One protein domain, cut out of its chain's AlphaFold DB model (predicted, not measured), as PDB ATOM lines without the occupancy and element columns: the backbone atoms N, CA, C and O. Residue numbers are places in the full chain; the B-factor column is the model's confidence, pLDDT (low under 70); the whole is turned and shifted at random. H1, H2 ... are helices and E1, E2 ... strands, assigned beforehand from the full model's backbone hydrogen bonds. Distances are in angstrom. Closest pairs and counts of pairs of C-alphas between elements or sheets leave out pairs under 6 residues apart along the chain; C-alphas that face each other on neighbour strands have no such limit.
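What this domain is: This is residues 37 to 88 of the 93 residues of an uncharacterized protein of Candidatus Magasanikbacteria bacterium CG_4_10_14_0_8_um_filter_32_14 (UniProt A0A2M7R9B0). Two small ribbons of two strands each, E1 with E2 and the hairpin E3 with E4, come together where E2 meets the last residue of E4, with a short helix at either end of the long axis. H1 and the loop of residues 43 to 51 make one end; H2 makes the other, packed near the start of E3 and the end of E4. The printed part has 52 residues, with two named helices and four named strands in the order E1, H1, E2, H2, E3, E4; both sheets, E1 - E2 and E3 - E4, are antiparallel, and the class is mixed, helices and strands. The whole is compact, with a radius of gyration of the C-alphas of 11.3 A, yet elongated in outline, spanning 33 by 20 by 14 A.

How they stand to each other: E1, residues 38 to 42, and E2, residues 56 to 60, are antiparallel neighbours with 140 degrees between their directions; N 41 and O 57 are within hydrogen-bond range at 2.8 A, as are N 39 and O 59 at 3.0 A. Between them in the chain is H1, residues 52 to 55, whose closest C-alphas to E1 are those of Tyr 55 and Phe 42, 5.6 A apart. H2, residues 66 to 71, is apart from both E1 and H1. E3, residues 75 to 80, and E4, residues 84 to 88, form a hairpin, antiparallel at 159 degrees, with N 77 and O 87 within hydrogen-bond range at 2.9 A. The closest C-alphas of H2 and E3 are those of Glu 66 and Pro 76, 5.6 A apart. Those of H2 and E4 are Cys 69 and Cys 88, 5.5 A apart. Between the sheets, the closest C-alphas of E2 and E4 are those of Ile 59 and Cys 88, 5.4 A apart, while E2 and E3 are apart. In H2 every O i to N i+4 pair is within hydrogen-bond range; H1 is too short for such a pair.

Where its parts are: E1 begins at C-alpha 38 (182.430, 170.266, 205.456) and measures 13.0 A. H1 measures 5.6 A, and E2 after it 13.2 A. H2 begins at C-alpha 66 (188.576, 178.233, 218.741) and measures 8.8 A. E3, the longest strand, measures 16.9 A. E4 measures 13.6 A and ends at C-alpha 88 (185.172, 172.893, 214.578).

The domain as a whole: The two C-alphas farthest apart are those of Pro 49 and Lys 71, at 33.1 A. The printed part has no cut. No link is long: E1 to H1, with 9 residues, is short, and the other four are tight. The mean pLDDT of the printed part is 93.7, and no printed residue is under 70.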
ATOM      1  N   PRO A  37     185.785 173.195 203.468       95.19
ATOM      2  CA  PRO A  37     184.854 172.119 203.155       95.19
ATOM      3  C   PRO A  37     184.329 171.453 204.434       95.19
ATOM      4  O   PRO A  37     185.034 171.332 205.438       95.19
ATOM      5  N   ILE A  38     183.066 171.021 204.378       95.75
ATOM      6  CA  ILE A  38     182.430 170.266 205.456       95.75
ATOM      7  C   ILE A  38     182.657 168.779 205.203       95.75
ATOM      8  O   ILE A  38     182.241 168.262 204.163       95.75
ATOM      9  N   VAL A  39     183.266 168.092 206.164       96.19
ATOM     10  CA  VAL A  39     183.570 166.658 206.084       96.19
ATOM     11  C   VAL A  39     182.927 165.900 207.240       96.19
ATOM     12  O   VAL A  39     182.691 166.458 208.314       96.19
ATOM     13  N   ASP A  40     182.629 164.621 207.012       96.06
ATOM     14  CA  ASP A  40     182.176 163.725 208.072       96.06
ATOM     15  C   ASP A  40     183.383 163.289 208.914       96.06
ATOM     16  O   ASP A  40     184.365 162.754 208.400       96.06
ATOM     17  N   HIS A  41     183.298 163.504 210.222       94.69
ATOM     18  CA  HIS A  41     184.356 163.229 211.185       94.69
ATOM     19  C   HIS A  41     183.840 162.347 212.310       94.69
ATOM     20  O   HIS A  41     182.723 162.513 212.792       94.69
ATOM     21  N   PHE A  42     184.665 161.407 212.751       94.06
ATOM     22  CA  PHE A  42     184.338 160.549 213.880       94.06
ATOM     23  C   PHE A  42     184.822 161.202 215.181       94.06
ATOM     24  O   PHE A  42     186.014 161.171 215.489       94.06
ATOM     25  N   ALA A  43     183.901 161.807 215.936       93.31
ATOM     26  CA  ALA A  43     184.189 162.518 217.180       93.31
ATOM     27  C   ALA A  43     183.958 161.623 218.404       93.31
ATOM     28  O   ALA A  43     183.017 161.806 219.177       93.31
ATOM     29  N   CYS A  44     184.824 160.631 218.574       92.19
ATOM     30  CA  CYS A  44     184.863 159.823 219.782       92.19
ATOM     31  C   CYS A  44     186.297 159.371 220.086       92.19
ATOM     32  O   CYS A  44     187.130 159.282 219.183       92.19
ATOM     33  N   GLY A  45     186.592 159.162 221.371       86.31
ATOM     34  CA  GLY A  45     187.889 158.681 221.851       86.31
ATOM     35  C   GLY A  45     188.089 157.175 221.645       86.31
ATOM     36  O   GLY A  45     187.457 156.557 220.793       86.31
ATOM     37  N   ASP A  46     188.955 156.571 222.459       82.62
ATOM     38  CA  ASP A  46     189.364 155.163 222.290       82.62
ATOM     39  C   ASP A  46     188.293 154.153 222.701       82.62
ATOM     40  O   ASP A  46     188.248 153.037 222.188       82.62
ATOM     41  N   TYR A  47     187.415 154.556 223.619       86.00
ATOM     42  CA  TYR A  47     186.310 153.745 224.115       86.00
ATOM     43  C   TYR A  47     184.979 154.445 223.846       86.00
ATOM     44  O   TYR A  47     184.538 155.305 224.609       86.00
ATOM     45  N   CYS A  48     184.331 154.037 222.756       88.88
ATOM     46  CA  CYS A  48     183.008 154.504 222.351       88.88
ATOM     47  C   CYS A  48     181.955 153.462 222.749       88.88
ATOM     48  O   CYS A  48     181.972 152.362 222.199       88.88
ATOM     49  N   PRO A  49     181.055 153.756 223.707       91.12
ATOM     50  CA  PRO A  49     180.080 152.774 224.185       91.12
ATOM     51  C   PRO A  49     179.002 152.413 223.154       91.12
ATOM     52  O   PRO A  49     178.394 151.351 223.265       91.12
ATOM     53  N   ASN A  50     178.756 153.278 222.168       93.88
ATOM     54  CA  ASN A  50     177.704 153.102 221.169       93.88
ATOM     55  C   ASN A  50     178.270 152.803 219.764       93.88
ATOM     56  O   ASN A  50     179.479 152.910 219.541       93.88
ATOM     57  N   PRO A  51     177.407 152.453 218.790       93.44
ATOM     58  CA  PRO A  51     177.809 152.309 217.395       93.44
ATOM     59  C   PRO A  51     178.419 153.587 216.806       93.44
ATOM     60  O   PRO A  51     178.092 154.705 217.214       93.44
ATOM     61  N   ARG A  52     179.288 153.404 215.805       91.25
ATOM     62  CA  ARG A  52     180.088 154.462 215.169       91.25
ATOM     63  C   ARG A  52     179.234 155.630 214.677       91.25
ATOM     64  O   ARG A  52     179.643 156.783 214.785       91.25
ATOM     65  N   GLU A  53     178.060 155.322 214.148       93.12
ATOM     66  CA  GLU A  53     177.142 156.252 213.496       93.12
ATOM     67  C   GLU A  53     176.661 157.352 214.449       93.12
ATOM     68  O   GLU A  53     176.390 158.463 214.005       93.12
ATOM     69  N   GLN A  54     176.612 157.078 215.758       93.69
ATOM     70  CA  GLN A  54     176.187 158.053 216.770       93.69
ATOM     71  C   GLN A  54     177.248 159.120 217.078       93.69
ATOM     72  O   GLN A  54     176.939 160.110 217.737       93.69
ATOM     73  N   TYR A  55     178.481 158.926 216.606       93.44
ATOM     74  CA  TYR A  55     179.610 159.838 216.822       93.44
ATOM     75  C   TYR A  55     180.099 160.498 215.533       93.44
ATOM     76  O   TYR A  55     181.101 161.215 215.544       93.44
ATOM     77  N   MET A  56     179.433 160.238 214.408       94.62
ATOM     78  CA  MET A  56     179.726 160.924 213.159       94.62
ATOM     79  C   MET A  56     179.163 162.343 213.237       94.62
ATOM     80  O   MET A  56     177.954 162.543 213.338       94.62
ATOM     81  N   VAL A  57     180.045 163.332 213.191       94.88
ATOM     82  CA  VAL A  57     179.709 164.756 213.190       94.88
ATOM     83  C   VAL A  57     180.211 165.399 211.906       94.88
ATOM     84  O   VAL A  57     181.161 164.922 211.292       94.88
ATOM     85  N   LYS A  58     179.592 166.503 211.498       96.56
ATOM     86  CA  LYS A  58     180.086 167.318 210.386       96.56
ATOM     87  C   LYS A  58     180.992 168.414 210.926       96.56
ATOM     88  O   LYS A  58     180.583 169.139 211.834       96.56
ATOM     89  N   ILE A  59     182.196 168.545 210.379       97.06
ATOM     90  CA  ILE A  59     183.177 169.559 210.796       97.06
ATOM     91  C   ILE A  59     183.651 170.388 209.613       97.06
ATOM     92  O   ILE A  59     183.606 169.915 208.478       97.06
ATOM     93  N   TYR A  60     184.158 171.587 209.881       96.88
ATOM     94  CA  TYR A  60     184.993 172.307 208.922       96.88
ATOM     95  C   TYR A  60     186.402 171.705 208.922       96.88
ATOM     96  O   TYR A  60     187.067 171.666 209.961       96.88
ATOM     97  N   GLU A  61     186.848 171.215 207.766       96.31
ATOM     98  CA  GLU A  61     188.143 170.546 207.626       96.31
ATOM     99  C   GLU A  61     189.308 171.483 207.994       96.31
ATOM    100  O   GLU A  61     189.392 172.613 207.514       96.31
ATOM    101  N   GLY A  62     190.219 171.003 208.847       95.25
ATOM    102  CA  GLY A  62     191.469 171.693 209.188       95.25
ATOM    103  C   GLY A  62     191.379 172.793 210.252       95.25
ATOM    104  O   GLY A  62     192.421 173.314 210.641       95.25
ATOM    105  N   ILE A  63     190.190 173.127 210.764       96.00
ATOM    106  CA  ILE A  63     190.030 174.176 211.785       96.00
ATOM    107  C   ILE A  63     190.100 173.581 213.192       96.00
ATOM    108  O   ILE A  63     189.177 172.895 213.639       96.00
ATOM    109  N   THR A  64     191.184 173.891 213.904       96.00
ATOM    110  CA  THR A  64     191.406 173.473 215.301       96.00
ATOM    111  C   THR A  64     191.423 174.641 216.287       96.00
ATOM    112  O   THR A  64     191.337 174.415 217.490       96.00
ATOM    113  N   ASP A  65     191.561 175.879 215.802       97.00
ATOM    114  CA  ASP A  65     191.555 177.083 216.633       97.00
ATOM    115  C   ASP A  65     190.122 177.520 216.971       97.00
ATOM    116  O   ASP A  65     189.242 177.594 216.108       97.00
ATOM    117  N   GLU A  66     189.892 177.838 218.243       96.88
ATOM    118  CA  GLU A  66     188.576 178.233 218.741       96.88
ATOM    119  C   GLU A  66     188.094 179.547 218.109       96.88
ATOM    120  O   GLU A  66     186.934 179.660 217.698       96.88
ATOM    121  N   ALA A  67     188.982 180.538 217.989       95.75
ATOM    122  CA  ALA A  67     188.619 181.851 217.472       95.75
ATOM    123  C   ALA A  67     188.349 181.804 215.962       95.75
ATOM    124  O   ALA A  67     187.440 182.481 215.476       95.75
ATOM    125  N   GLU A  68     189.110 181.014 215.207       94.69
ATOM    126  CA  GLU A  68     188.845 180.752 213.792       94.69
ATOM    127  C   GLU A  68     187.501 180.046 213.594       94.69
ATOM    128  O   GLU A  68     186.695 180.488 212.772       94.69
ATOM    129  N   CYS A  69     187.210 179.033 214.412       95.69
ATOM    130  CA  CYS A  69     185.942 178.316 214.362       95.69
ATOM    131  C   CYS A  69     184.733 179.241 214.576       95.69
ATOM    132  O   CYS A  69     183.766 179.211 213.811       95.69
ATOM    133  N   GLN A  70     184.809 180.129 215.569       94.81
ATOM    134  CA  GLN A  70     183.743 181.096 215.847       94.81
ATOM    135  C   GLN A  70     183.582 182.128 214.719       94.81
ATOM    136  O   GLN A  70     182.455 182.475 214.362       94.81
ATOM    137  N   LYS A  71     184.682 182.597 214.106       93.12
ATOM    138  CA  LYS A  71     184.635 183.563 212.986       93.12
ATOM    139  C   LYS A  71     183.880 183.026 211.772       93.12
ATOM    140  O   LYS A  71     183.219 183.803 211.087       93.12
ATOM    141  N   ILE A  72     183.978 181.724 211.502       92.44
ATOM    142  CA  ILE A  72     183.298 181.079 210.368       92.44
ATOM    143  C   ILE A  72     181.870 180.607 210.705       92.44
ATOM    144  O   ILE A  72     181.191 180.032 209.848       92.44
ATOM    145  N   GLY A  73     181.400 180.864 211.931       91.88
ATOM    146  CA  GLY A  73     180.080 180.458 212.424       91.88
ATOM    147  C   GLY A  73     179.986 178.987 212.838       91.88
ATOM    148  O   GLY A  73     178.884 178.451 212.915       91.88
ATOM    149  N   GLY A  74     181.118 178.316 213.057       94.50
ATOM    150  CA  GLY A  74     181.156 176.962 213.604       94.50
ATOM    151  C   GLY A  74     181.046 176.935 215.128       94.50
ATOM    152  O   GLY A  74     181.044 177.971 215.794       94.50
ATOM    153  N   THR A  75     180.957 175.727 215.690       97.00
ATOM    154  CA  THR A  75     180.963 175.507 217.146       97.00
ATOM    155  C   THR A  75     182.228 174.752 217.566       97.00
ATOM    156  O   THR A  75     182.416 173.613 217.134       97.00
ATOM    157  N   PRO A  76     183.102 175.353 218.393       97.06
ATOM    158  CA  PRO A  76     184.278 174.675 218.927       97.06
ATOM    159  C   PRO A  76     183.869 173.453 219.748       97.06
ATOM    160  O   PRO A  76     182.954 173.527 220.570       97.06
ATOM    161  N   TYR A  77     184.545 172.331 219.536       96.12
ATOM    162  CA  TYR A  77     184.294 171.106 220.280       96.12
ATOM    163  C   TYR A  77     185.602 170.369 220.534       96.12
ATOM    164  O   TYR A  77     186.476 170.316 219.667       96.12
ATOM    165  N   SER A  78     185.728 169.778 221.718       95.62
ATOM    166  CA  SER A  78     186.844 168.905 222.045       95.62
ATOM    167  C   SER A  78     186.362 167.580 222.607       95.62
ATOM    168  O   SER A  78     185.333 167.485 223.279       95.62
ATOM    169  N   TYR A  79     187.120 166.535 222.307       92.94
ATOM    170  CA  TYR A  79     186.926 165.213 222.879       92.94
ATOM    171  C   TYR A  79     188.281 164.591 223.199       92.94
ATOM    172  O   TYR A  79     189.320 164.987 222.665       92.94
ATOM    173  N   ARG A  80     188.270 163.616 224.109       90.75
ATOM    174  CA  ARG A  80     189.483 162.989 224.632       90.75
ATOM    175  C   ARG A  80     189.581 161.539 224.169       90.75
ATOM    176  O   ARG A  80     188.728 160.729 224.523       90.75
ATOM    177  N   GLY A  81     190.616 161.231 223.392       84.81
ATOM    178  CA  GLY A  81     191.118 159.869 223.174       84.81
ATOM    179  C   GLY A  81     192.505 159.738 223.804       84.81
ATOM    180  O   GLY A  81     192.731 160.273 224.893       84.81
ATOM    181  N   TRP A  82     193.454 159.142 223.077       84.12
ATOM    182  CA  TRP A  82     194.879 159.150 223.443       84.12
ATOM    183  C   TRP A  82     195.429 160.562 223.659       84.12
ATOM    184  O   TRP A  82     196.291 160.781 224.509       84.12
ATOM    185  N   VAL A  83     194.917 161.518 222.884       91.25
ATOM    186  CA  VAL A  83     195.188 162.950 223.006       91.25
ATOM    187  C   VAL A  83     193.868 163.718 223.049       91.25
ATOM    188  O   VAL A  83     192.814 163.201 222.662       91.25
ATOM    189  N   GLU A  84     193.918 164.951 223.544       93.75
ATOM    190  CA  GLU A  84     192.816 165.895 223.371       93.75
ATOM    191  C   GLU A  84     192.790 166.364 221.915       93.75
ATOM    192  O   GLU A  84     193.817 166.766 221.364       93.75
ATOM    193  N   VAL A  85     191.625 166.259 221.280       94.81
ATOM    194  CA  VAL A  85     191.420 166.662 219.889       94.81
ATOM    195  C   VAL A  85     190.454 167.835 219.873       94.81
ATOM    196  O   VAL A  85     189.358 167.736 220.422       94.81
ATOM    197  N   HIS A  86     190.854 168.922 219.219       96.94
ATOM    198  CA  HIS A  86     190.020 170.098 218.991       96.94
ATOM    199  C   HIS A  86     189.519 170.095 217.549       96.94
ATOM    200  O   HIS A  86     190.309 169.943 216.615       96.94
ATOM    201  N   ILE A  87     188.212 170.256 217.373       96.94
ATOM    202  CA  ILE A  87     187.544 170.308 216.071       96.94
ATOM    203  C   ILE A  87     186.556 171.475 216.024       96.94
ATOM    204  O   ILE A  87     186.082 171.958 217.054       96.94
ATOM    205  N   CYS A  88     186.201 171.892 214.811       97.56
ATOM    206  CA  CYS A  88     185.172 172.893 214.578       97.56
ATOM    207  C   CYS A  88     183.918 172.264 213.963       97.56
ATOM    208  O   CYS A  88     183.912 171.922 212.779       97.56
TER     209      CYS A  88